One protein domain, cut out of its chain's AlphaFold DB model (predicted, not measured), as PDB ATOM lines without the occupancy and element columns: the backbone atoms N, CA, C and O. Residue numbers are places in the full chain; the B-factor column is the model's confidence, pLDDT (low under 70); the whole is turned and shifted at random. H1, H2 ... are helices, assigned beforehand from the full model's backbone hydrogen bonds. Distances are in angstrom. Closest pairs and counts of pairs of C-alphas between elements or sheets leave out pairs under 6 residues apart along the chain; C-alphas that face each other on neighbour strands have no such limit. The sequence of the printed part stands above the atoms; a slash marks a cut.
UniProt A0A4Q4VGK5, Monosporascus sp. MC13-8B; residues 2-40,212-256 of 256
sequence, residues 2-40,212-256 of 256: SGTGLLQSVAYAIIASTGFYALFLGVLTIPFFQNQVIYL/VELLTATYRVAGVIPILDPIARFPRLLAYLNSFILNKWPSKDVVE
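What this domain is: This is residues 2 to 40 and 212 to 256 of the 256 residues of a protein of Monosporascus sp. MC13-8B (UniProt A0A4Q4VGK5). One long helix, H1, makes an arm whose residues 2 to 20, of which 3 to 20 belong to H1, stick out from a small, loosely joined head of short helices, H2 to H5, and loops. The last stretch leaves the head and ends in the short H6, so that arm and tail make the length, with Ser 2 and Glu 256 at opposite ends. The printed part has 84 residues with six named helices, H1 to H6 in chain order, and no named strand; the class is all helix. The whole is loose, with a radius of gyration of the C-alphas of 16.4 A, and spans 63 by 26 by 25 A.

How they stand to each other: H1, residues 3 to 28, and H2, residues 31 to 39, are close but not clearly touching: their closest C-alphas, Leu 28 and Gln 34, are 5.4 A apart, and their lines are about perpendicular at 86 degrees. Beyond the cut, H3, residues 212 to 218, only just touches H4, residues 229 to 232, with 3 pairs of C-alphas within 8 A, the closest being Ala 217 and Ala 232 at 5.6 A. Between these two, residues 220 to 221 pair with residues 225 to 226, antiparallel, in stretches too short to be named. H4 and H5, residues 235 to 242, touch only at the corner, and only just, with 3 pairs of C-alphas within 8 A; the closest are Ala 232 and Leu 238, 5.9 A apart. H3 and H5 are close but not clearly touching, with the C-alphas of Glu 213 and Asn 242 closest at 6.1 A; they run opposite ways at a steep tilt of 46 degrees. H1 and H5 are only just apart, with closest C-alphas at 8.5 A. H6, residues 252 to 255, touches no helix. In H1, H2 and H5 every O i to N i+4 pair is within hydrogen-bond range, in H3 2 of 3 are, and H4 and H6 are too short for such a pair.

Where its parts are: H1 begins at C-alpha 3 (223.322, 253.734, 347.693) and ends at C-alpha 28 (215.424, 235.756, 315.744), 37.5 A away. H2 measures 12.1 A from first to last C-alpha, H3 9.9 A and H5 10.3 A; H4 and H6 have 4 residues each. H6 ends at C-alpha 255 (212.031, 248.434, 290.178).

The domain as a whole: The two C-alphas farthest apart, Ser 2 and Glu 256, are 63.1 A apart. Residues 41 to 211 are not printed, and C-alphas 40 and 212 are 14.1 A apart across this cut. Of the links printed whole, H1 to H2 and H4 to H5 are tight, and H3 to H4 and H5 to H6 are short. The mean pLDDT of the printed part is 71.8, and it is under 70 in residues 2 to 4, 212 to 232, 247 and 251 to 256.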
ATOM      1  N   SER A   2     221.121 251.891 351.602       55.81
ATOM      2  CA  SER A   2     222.458 252.348 351.189       55.81
ATOM      3  C   SER A   2     222.544 252.452 349.662       55.81
ATOM      4  O   SER A   2     222.058 251.571 348.952       55.81
ATOM      5  N   GLY A   3     223.176 253.511 349.142       60.47
ATOM      6  CA  GLY A   3     223.322 253.734 347.693       60.47
ATOM      7  C   GLY A   3     224.018 252.586 346.945       60.47
ATOM      8  O   GLY A   3     223.795 252.398 345.755       60.47
ATOM      9  N   THR A   4     224.787 251.759 347.658       68.88
ATOM     10  CA  THR A   4     225.435 250.544 347.147       68.88
ATOM     11  C   THR A   4     224.449 249.443 346.750       68.88
ATOM     12  O   THR A   4     224.652 248.800 345.724       68.88
ATOM     13  N   GLY A   5     223.360 249.255 347.505       76.50
ATOM     14  CA  GLY A   5     222.344 248.244 347.193       76.50
ATOM     15  C   GLY A   5     221.527 248.610 345.954       76.50
ATOM     16  O   GLY A   5     221.260 247.756 345.115       76.50
ATOM     17  N   LEU A   6     221.209 249.898 345.788       77.38
ATOM     18  CA  LEU A   6     220.502 250.395 344.604       77.38
ATOM     19  C   LEU A   6     221.353 250.247 343.333       77.38
ATOM     20  O   LEU A   6     220.849 249.780 342.316       77.38
ATOM     21  N   LEU A   7     222.645 250.585 343.398       80.38
ATOM     22  CA  LEU A   7     223.579 250.417 342.277       80.38
ATOM     23  C   LEU A   7     223.710 248.950 341.847       80.38
ATOM     24  O   LEU A   7     223.700 248.663 340.653       80.38
ATOM     25  N   GLN A   8     223.784 248.020 342.803       80.81
ATOM     26  CA  GLN A   8     223.818 246.586 342.508       80.81
ATOM     27  C   GLN A   8     222.516 246.110 341.859       80.81
ATOM     28  O   GLN A   8     222.564 245.438 340.833       80.81
ATOM     29  N   SER A   9     221.354 246.498 342.391       81.50
ATOM     30  CA  SER A   9     220.059 246.146 341.794       81.50
ATOM     31  C   SER A   9     219.898 246.696 340.374       81.50
ATOM     32  O   SER A   9     219.427 245.977 339.495       81.50
ATOM     33  N   VAL A  10     220.334 247.935 340.124       85.19
ATOM     34  CA  VAL A  10     220.328 248.536 338.780       85.19
ATOM     35  C   VAL A  10     221.274 247.782 337.841       85.19
ATOM     36  O   VAL A  10     220.893 247.475 336.714       85.19
ATOM     37  N   ALA A  11     222.475 247.420 338.299       83.75
ATOM     38  CA  ALA A  11     223.420 246.641 337.499       83.75
ATOM     39  C   ALA A  11     222.863 245.254 337.134       83.75
ATOM     40  O   ALA A  11     222.928 244.859 335.969       83.75
ATOM     41  N   TYR A  12     222.258 244.540 338.089       87.38
ATOM     42  CA  TYR A  12     221.608 243.253 337.820       87.38
ATOM     43  C   TYR A  12     220.446 243.388 336.836       87.38
ATOM     44  O   TYR A  12     220.323 242.558 335.938       87.38
ATOM     45  N   ALA A  13     219.634 244.442 336.956       83.06
ATOM     46  CA  ALA A  13     218.548 244.707 336.018       83.06
ATOM     47  C   ALA A  13     219.074 244.940 334.592       83.06
ATOM     48  O   ALA A  13     218.574 244.329 333.654       83.06
ATOM     49  N   ILE A  14     220.130 245.746 334.425       84.56
ATOM     50  CA  ILE A  14     220.744 246.005 333.113       84.56
ATOM     51  C   ILE A  14     221.322 244.721 332.507       84.56
ATOM     52  O   ILE A  14     221.096 244.447 331.327       84.56
ATOM     53  N   ILE A  15     222.047 243.920 333.297       86.75
ATOM     54  CA  ILE A  15     222.626 242.649 332.835       86.75
ATOM     55  C   ILE A  15     221.516 241.687 332.412       86.75
ATOM     56  O   ILE A  15     221.592 241.113 331.327       86.75
ATOM     57  N   ALA A  16     220.465 241.550 333.226       84.31
ATOM     58  CA  ALA A  16     219.322 240.709 332.902       84.31
ATOM     59  C   ALA A  16     218.639 241.179 331.611       84.31
ATOM     60  O   ALA A  16     218.468 240.379 330.696       84.31
ATOM     61  N   SER A  17     218.319 242.471 331.483       79.69
ATOM     62  CA  SER A  17     217.700 243.030 330.274       79.69
ATOM     63  C   SER A  17     218.570 242.844 329.029       79.69
ATOM     64  O   SER A  17     218.051 242.485 327.975       79.69
ATOM     65  N   THR A  18     219.887 243.025 329.146       82.69
ATOM     66  CA  THR A  18     220.829 242.805 328.037       82.69
ATOM     67  C   THR A  18     220.894 241.328 327.651       82.69
ATOM     68  O   THR A  18     220.873 241.002 326.466       82.69
ATOM     69  N   GLY A  19     220.914 240.424 328.636       84.62
ATOM     70  CA  GLY A  19     220.878 238.979 328.417       84.62
ATOM     71  C   GLY A  19     219.581 238.516 327.748       84.62
ATOM     72  O   GLY A  19     219.635 237.771 326.774       84.62
ATOM     73  N   PHE A  20     218.425 239.009 328.205       83.94
ATOM     74  CA  PHE A  20     217.129 238.744 327.570       83.94
ATOM     75  C   PHE A  20     217.076 239.268 326.137       83.94
ATOM     76  O   PHE A  20     216.582 238.573 325.252       83.94
ATOM     77  N   TYR A  21     217.615 240.463 325.889       79.19
ATOM     78  CA  TYR A  21     217.679 241.029 324.547       79.19
ATOM     79  C   TYR A  21     218.592 240.210 323.624       79.19
ATOM     80  O   TYR A  21     218.190 239.869 322.518       79.19
ATOM     81  N   ALA A  22     219.779 239.811 324.088       82.88
ATOM     82  CA  ALA A  22     220.684 238.954 323.319       82.88
ATOM     83  C   ALA A  22     220.064 237.580 323.014       82.88
ATOM     84  O   ALA A  22     220.170 237.095 321.888       82.88
ATOM     85  N   LEU A  23     219.369 236.980 323.987       85.00
ATOM     86  CA  LEU A  23     218.621 235.739 323.785       85.00
ATOM     87  C   LEU A  23     217.513 235.924 322.744       85.00
ATOM     88  O   LEU A  23     217.380 235.097 321.849       85.00
ATOM     89  N   PHE A  24     216.750 237.014 322.833       80.88
ATOM     90  CA  PHE A  24     215.712 237.347 321.861       80.88
ATOM     91  C   PHE A  24     216.285 237.469 320.441       80.88
ATOM     92  O   PHE A  24     215.751 236.859 319.520       80.88
ATOM     93  N   LEU A  25     217.414 238.161 320.261       79.56
ATOM     94  CA  LEU A  25     218.092 238.235 318.962       79.56
ATOM     95  C   LEU A  25     218.572 236.867 318.473       79.56
ATOM     96  O   LEU A  25     218.416 236.563 317.296       79.56
ATOM     97  N   GLY A  26     219.112 236.030 319.362       82.19
ATOM     98  CA  GLY A  26     219.491 234.656 319.028       82.19
ATOM     99  C   GLY A  26     218.294 233.805 318.591       82.19
ATOM    100  O   GLY A  26     218.393 233.014 317.662       82.19
ATOM    101  N   VAL A  27     217.124 234.007 319.196       83.25
ATOM    102  CA  VAL A  27     215.880 233.369 318.740       83.25
ATOM    103  C   VAL A  27     215.471 233.890 317.357       83.25
ATOM    104  O   VAL A  27     215.044 233.100 316.517       83.25
ATOM    105  N   LEU A  28     215.668 235.181 317.072       77.75
ATOM    106  CA  LEU A  28     215.424 235.756 315.744       77.75
ATOM    107  C   LEU A  28     216.388 235.251 314.658       77.75
ATOM    108  O   LEU A  28     216.110 235.463 313.486       77.75
ATOM    109  N   THR A  29     217.480 234.548 314.972       77.81
ATOM    110  CA  THR A  29     218.286 233.883 313.928       77.81
ATOM    111  C   THR A  29     217.714 232.520 313.530       77.81
ATOM    112  O   THR A  29     218.190 231.912 312.577       77.81
ATOM    113  N   ILE A  30     216.690 232.023 314.233       80.56
ATOM    114  CA  ILE A  30     216.050 230.739 313.944       80.56
ATOM    115  C   ILE A  30     214.918 230.953 312.919       80.56
ATOM    116  O   ILE A  30     213.980 231.704 313.205       80.56
ATOM    117  N   PRO A  31     214.931 230.247 311.769       77.19
ATOM    118  CA  PRO A  31     213.963 230.411 310.676       77.19
ATOM    119  C   PRO A  31     212.492 230.424 311.096       77.19
ATOM    120  O   PRO A  31     211.714 231.273 310.666       77.19
ATOM    121  N   PHE A  32     212.115 229.497 311.980       78.06
ATOM    122  CA  PHE A  32     210.749 229.374 312.480       78.06
ATOM    123  C   PHE A  32     210.258 230.671 313.139       78.06
ATOM    124  O   PHE A  32     209.172 231.157 312.824       78.06
ATOM    125  N   PHE A  33     211.071 231.265 314.016       76.75
ATOM    126  CA  PHE A  33     210.704 232.483 314.736       76.75
ATOM    127  C   PHE A  33     210.782 233.726 313.847       76.75
ATOM    128  O   PHE A  33     209.940 234.612 313.989       76.75
ATOM    129  N   GLN A  34     211.710 233.775 312.884       73.75
ATOM    130  CA  GLN A  34     211.731 234.844 311.875       73.75
ATOM    131  C   GLN A  34     210.414 234.918 311.112       73.75
ATOM    132  O   GLN A  34     209.828 235.991 310.999       73.75
ATOM    133  N   ASN A  35     209.919 233.775 310.638       75.69
ATOM    134  CA  ASN A  35     208.655 233.707 309.914       75.69
ATOM    135  C   ASN A  35     207.479 234.221 310.755       75.69
ATOM    136  O   ASN A  35     206.658 234.993 310.259       75.69
ATOM    137  N   GLN A  36     207.419 233.842 312.035       76.12
ATOM    138  CA  GLN A  36     206.381 234.340 312.943       76.12
ATOM    139  C   GLN A  36     206.457 235.861 313.123       76.12
ATOM    140  O   GLN A  36     205.423 236.513 313.184       76.12
ATOM    141  N   VAL A  37     207.656 236.443 313.186       74.94
ATOM    142  CA  VAL A  37     207.825 237.887 313.415       74.94
ATOM    143  C   VAL A  37     207.586 238.711 312.150       74.94
ATOM    144  O   VAL A  37     206.953 239.760 312.233       74.94
ATOM    145  N   ILE A  38     208.054 238.240 310.990       77.56
ATOM    146  CA  ILE A  38     207.900 238.939 309.705       77.56
ATOM    147  C   ILE A  38     206.434 238.935 309.267       77.56
ATOM    148  O   ILE A  38     205.885 239.974 308.906       77.56
ATOM    149  N   TYR A  39     205.795 237.764 309.302       83.38
ATOM    150  CA  TYR A  39     204.451 237.603 308.757       83.38
ATOM    151  C   TYR A  39     203.358 237.798 309.802       83.38
ATOM    152  O   TYR A  39     202.238 238.140 309.431       83.38
ATOM    153  N   LEU A  40     203.650 237.564 311.087       83.06
ATOM    154  CA  LEU A  40     202.677 237.577 312.189       83.06
ATOM    155  C   LEU A  40     201.390 236.788 311.866       83.06
ATOM    156  O   LEU A  40     200.299 237.116 312.323       83.06
ATOM    157  N   VAL A 212     213.291 244.059 303.535       60.50
ATOM    158  CA  VAL A 212     213.133 243.676 304.954       60.50
ATOM    159  C   VAL A 212     214.352 244.090 305.784       60.50
ATOM    160  O   VAL A 212     214.203 244.426 306.956       60.50
ATOM    161  N   GLU A 213     215.547 244.122 305.196       60.75
ATOM    162  CA  GLU A 213     216.796 244.488 305.880       60.75
ATOM    163  C   GLU A 213     216.824 245.972 306.300       60.75
ATOM    164  O   GLU A 213     217.386 246.326 307.336       60.75
ATOM    165  N   LEU A 214     216.184 246.853 305.533       58.91
ATOM    166  CA  LEU A 214     215.995 248.263 305.858       58.91
ATOM    167  C   LEU A 214     214.854 248.449 306.858       58.91
ATOM    168  O   LEU A 214     214.924 249.313 307.742       58.91
ATOM    169  N   LEU A 215     213.816 247.612 306.760       61.28
ATOM    170  CA  LEU A 215     212.787 247.553 307.790       61.28
ATOM    171  C   LEU A 215     213.387 247.142 309.132       61.28
ATOM    172  O   LEU A 215     213.068 247.794 310.116       61.28
ATOM    173  N   THR A 216     214.295 246.162 309.219       61.09
ATOM    174  CA  THR A 216     214.895 245.797 310.518       61.09
ATOM    175  C   THR A 216     215.597 246.981 311.183       61.09
ATOM    176  O   THR A 216     215.487 247.141 312.393       61.09
ATOM    177  N   ALA A 217     216.220 247.878 310.417       57.03
ATOM    178  CA  ALA A 217     216.861 249.077 310.957       57.03
ATOM    179  C   ALA A 217     215.882 250.152 311.476       57.03
ATOM    180  O   ALA A 217     216.299 251.029 312.229       57.03
ATOM    181  N   THR A 218     214.610 250.118 311.067       55.19
ATOM    182  CA  THR A 218     213.622 251.187 311.335       55.19
ATOM    183  C   THR A 218     212.324 250.687 311.981       55.19
ATOM    184  O   THR A 218     211.465 251.488 312.362       55.19
ATOM    185  N   TYR A 219     212.163 249.368 312.122       59.56
ATOM    186  CA  TYR A 219     210.914 248.736 312.520       59.56
ATOM    187  C   TYR A 219     210.573 249.053 313.972       59.56
ATOM    188  O   TYR A 219     211.318 248.750 314.911       59.56
ATOM    189  N   ARG A 220     209.379 249.618 314.150       55.09
ATOM    190  CA  ARG A 220     208.774 249.868 315.452       55.09
ATOM    191  C   ARG A 220     207.572 248.962 315.632       55.09
ATOM    192  O   ARG A 220     206.578 249.109 314.923       55.09
ATOM    193  N   VAL A 221     207.620 248.075 316.623       52.56
ATOM    194  CA  VAL A 221     206.442 247.285 316.995       52.56
ATOM    195  C   VAL A 221     205.338 248.229 317.452       52.56
ATOM    196  O   VAL A 221     205.566 249.117 318.280       52.56
ATOM    197  N   ALA A 222     204.157 248.055 316.850       41.88
ATOM    198  CA  ALA A 222     202.990 248.920 317.019       41.88
ATOM    199  C   ALA A 222     203.271 250.418 316.761       41.88
ATOM    200  O   ALA A 222     202.576 251.277 317.294       41.88
ATOM    201  N   GLY A 223     204.310 250.749 315.981       45.12
ATOM    202  CA  GLY A 223     204.720 252.129 315.709       45.12
ATOM    203  C   GLY A 223     205.458 252.830 316.859       45.12
ATOM    204  O   GLY A 223     205.866 253.978 316.693       45.12
ATOM    205  N   VAL A 224     205.680 252.160 317.997       44.66
ATOM    206  CA  VAL A 224     206.194 252.797 319.225       44.66
ATOM    207  C   VAL A 224     207.533 252.221 319.688       44.66
ATOM    208  O   VAL A 224     208.396 252.982 320.114       44.66
ATOM    209  N   ILE A 225     207.739 250.903 319.602       51.22
ATOM    210  CA  ILE A 225     208.900 250.246 320.228       51.22
ATOM    211  C   ILE A 225     209.920 249.843 319.159       51.22
ATOM    212  O   ILE A 225     209.677 248.867 318.447       51.22
ATOM    213  N   PRO A 226     211.059 250.545 319.028       56.81
ATOM    214  CA  PRO A 226     212.076 250.179 318.058       56.81
ATOM    215  C   PRO A 226     212.925 249.015 318.577       56.81
ATOM    216  O   PRO A 226     213.844 249.191 319.377       56.81
ATOM    217  N   ILE A 227     212.602 247.801 318.136       62.69
ATOM    218  CA  ILE A 227     213.216 246.581 318.675       62.69
ATOM    219  C   ILE A 227     214.702 246.480 318.316       62.69
ATOM    220  O   ILE A 227     215.475 245.927 319.095       62.69
ATOM    221  N   LEU A 228     215.128 247.025 317.176       67.38
ATOM    222  CA  LEU A 228     216.491 246.868 316.660       67.38
ATOM    223  C   LEU A 228     217.294 248.185 316.615       67.38
ATOM    224  O   LEU A 228     218.480 248.151 316.287       67.38
ATOM    225  N   ASP A 229     216.716 249.318 317.045       67.25
ATOM    226  CA  ASP A 229     217.411 250.620 317.153       67.25
ATOM    227  C   ASP A 229     218.747 250.545 317.923       67.25
ATOM    228  O   ASP A 229     219.722 251.163 317.484       67.25
ATOM    229  N   PRO A 230     218.861 249.814 319.057       69.81
ATOM    230  CA  PRO A 230     220.132 249.714 319.777       69.81
ATOM    231  C   PRO A 230     221.253 249.084 318.937       69.81
ATOM    232  O   PRO A 230     222.415 249.464 319.079       69.81
ATOM    233  N   ILE A 231     220.904 248.150 318.049       69.50
ATOM    234  CA  ILE A 231     221.836 247.413 317.183       69.50
ATOM    235  C   ILE A 231     222.143 248.201 315.915       69.50
ATOM    236  O   ILE A 231     223.275 248.158 315.439       69.50
ATOM    237  N   ALA A 232     221.173 248.959 315.397       69.56
ATOM    238  CA  ALA A 232     221.341 249.776 314.197       69.56
ATOM    239  C   ALA A 232     222.490 250.798 314.316       69.56
ATOM    240  O   ALA A 232     223.085 251.195 313.316       69.56
ATOM    241  N   ARG A 233     222.881 251.161 315.546       75.94
ATOM    242  CA  ARG A 233     224.061 251.998 315.846       75.94
ATOM    243  C   ARG A 233     225.407 251.313 315.576       75.94
ATOM    244  O   ARG A 233     226.436 251.984 315.592       75.94
ATOM    245  N   PHE A 234     225.417 250.004 315.325       80.88
ATOM    246  CA  PHE A 234     226.608 249.193 315.066       80.88
ATOM    247  C   PHE A 234     226.506 248.514 313.687       80.88
ATOM    248  O   PHE A 234     226.136 247.341 313.601       80.88
ATOM    249  N   PRO A 235     226.889 249.199 312.590       78.19
ATOM    250  CA  PRO A 235     226.619 248.742 311.221       78.19
ATOM    251  C   PRO A 235     227.148 247.341 310.886       78.19
ATOM    252  O   PRO A 235     226.486 246.580 310.191       78.19
ATOM    253  N   ARG A 236     228.322 246.960 311.412       80.94
ATOM    254  CA  ARG A 236     228.897 245.618 311.191       80.94
ATOM    255  C   ARG A 236     228.094 244.511 311.872       80.94
ATOM    256  O   ARG A 236     227.938 243.438 311.301       80.94
ATOM    257  N   LEU A 237     227.598 244.772 313.083       76.25
ATOM    258  CA  LEU A 237     226.769 243.821 313.821       76.25
ATOM    259  C   LEU A 237     225.390 243.695 313.168       76.25
ATOM    260  O   LEU A 237     224.897 242.582 313.016       76.25
ATOM    261  N   LEU A 238     224.808 244.813 312.728       74.94
ATOM    262  CA  LEU A 238     223.556 244.807 311.976       74.94
ATOM    263  C   LEU A 238     223.694 244.015 310.666       74.94
ATOM    264  O   LEU A 238     222.871 243.148 310.402       74.94
ATOM    265  N   ALA A 239     224.757 244.238 309.888       75.06
ATOM    266  CA  ALA A 239     225.014 243.490 308.655       75.06
ATOM    267  C   ALA A 239     225.194 241.982 308.909       75.06
ATOM    268  O   ALA A 239     224.661 241.157 308.170       75.06
ATOM    269  N   TYR A 240     225.904 241.617 309.982       78.56
ATOM    270  CA  TYR A 240     226.035 240.222 310.402       78.56
ATOM    271  C   TYR A 240     224.677 239.605 310.761       78.56
ATOM    272  O   TYR A 240     224.364 238.517 310.289       78.56
ATOM    273  N   LEU A 241     223.839 240.297 311.536       73.25
ATOM    274  CA  LEU A 241     222.507 239.800 311.897       73.25
ATOM    275  C   LEU A 241     221.565 239.726 310.684       73.25
ATOM    276  O   LEU A 241     220.848 238.738 310.538       73.25
ATOM    277  N   ASN A 242     221.625 240.703 309.775       74.38
ATOM    278  CA  ASN A 242     220.853 240.704 308.530       74.38
ATOM    279  C   ASN A 242     221.216 239.523 307.616       74.38
ATOM    280  O   ASN A 242     220.363 239.046 306.873       74.38
ATOM    281  N   SER A 243     222.436 238.977 307.706       76.81
ATOM    282  CA  SER A 243     222.813 237.780 306.938       76.81
ATOM    283  C   SER A 243     221.990 236.531 307.284       76.81
ATOM    284  O   SER A 243     221.889 235.627 306.458       76.81
ATOM    285  N   PHE A 244     221.365 236.495 308.466       74.75
ATOM    286  CA  PHE A 244     220.483 235.403 308.888       74.75
ATOM    287  C   PHE A 244     219.028 235.575 308.431       74.75
ATOM    288  O   PHE A 244     218.241 234.652 308.635       74.75
ATOM    289  N   ILE A 245     218.655 236.719 307.843       71.81
ATOM    290  CA  ILE A 245     217.289 236.984 307.371       71.81
ATOM    291  C   ILE A 245     217.003 236.130 306.138       71.81
ATOM    292  O   ILE A 245     217.646 236.282 305.099       71.81
ATOM    293  N   LEU A 246     216.012 235.244 306.257       70.69
ATOM    294  CA  LEU A 246     215.621 234.345 305.170       70.69
ATOM    295  C   LEU A 246     214.738 235.006 304.109       70.69
ATOM    296  O   LEU A 246     214.992 234.835 302.924       70.69
ATOM    297  N   ASN A 247     213.699 235.734 304.527       69.25
ATOM    298  CA  ASN A 247     212.783 236.422 303.612       69.25
ATOM    299  C   ASN A 247     213.222 237.878 303.500       69.25
ATOM    300  O   ASN A 247     213.135 238.621 304.483       69.25
ATOM    301  N   LYS A 248     213.718 238.267 302.329       72.44
ATOM    302  CA  LYS A 248     214.399 239.549 302.127       72.44
ATOM    303  C   LYS A 248     213.527 240.554 301.397       72.44
ATOM    304  O   LYS A 248     213.621 241.742 301.712       72.44
ATOM    305  N   TRP A 249     212.673 240.086 300.481       72.69
ATOM    306  CA  TRP A 249     211.810 240.923 299.645       72.69
ATOM    307  C   TRP A 249     212.555 242.137 299.051       72.69
ATOM    308  O   TRP A 249     212.249 243.275 299.428       72.69
ATOM    309  N   PRO A 250     213.547 241.933 298.161       73.94
ATOM    310  CA  PRO A 250     214.407 242.995 297.627       73.94
ATOM    311  C   PRO A 250     213.668 243.874 296.602       73.94
ATOM    312  O   PRO A 250     213.995 243.908 295.421       73.94
ATOM    313  N   SER A 251     212.639 244.593 297.046       67.06
ATOM    314  CA  SER A 251     211.720 245.334 296.173       67.06
ATOM    315  C   SER A 251     212.435 246.416 295.361       67.06
ATOM    316  O   SER A 251     212.054 246.678 294.225       67.06
ATOM    317  N   LYS A 252     213.491 247.021 295.919       61.34
ATOM    318  CA  LYS A 252     214.314 248.025 295.224       61.34
ATOM    319  C   LYS A 252     215.046 247.465 293.995       61.34
ATOM    320  O   LYS A 252     215.136 248.159 292.995       61.34
ATOM    321  N   ASP A 253     215.498 246.211 294.051       67.69
ATOM    322  CA  ASP A 253     216.311 245.592 292.995       67.69
ATOM    323  C   ASP A 253     215.443 245.151 291.798       67.69
ATOM    324  O   ASP A 253     215.956 244.732 290.766       67.69
ATOM    325  N   VAL A 254     214.116 245.215 291.956       66.88
ATOM    326  CA  VAL A 254     213.114 244.803 290.967       66.88
ATOM    327  C   VAL A 254     212.546 245.998 290.182       66.88
ATOM    328  O   VAL A 254     211.963 245.809 289.116       66.88
ATOM    329  N   VAL A 255     212.671 247.217 290.716       57.62
ATOM    330  CA  VAL A 255     212.031 248.434 290.178       57.62
ATOM    331  C   VAL A 255     213.016 249.339 289.408       57.62
ATOM    332  O   VAL A 255     212.574 250.299 288.779       57.62
ATOM    333  N   GLU A 256     214.322 249.042 289.422       38.69
ATOM    334  CA  GLU A 256     215.343 249.699 288.574       38.69
ATOM    335  C   GLU A 256     215.396 249.119 287.152       38.69
ATOM    336  O   GLU A 256     215.528 249.930 286.205       38.69
TER     337      GLU A 256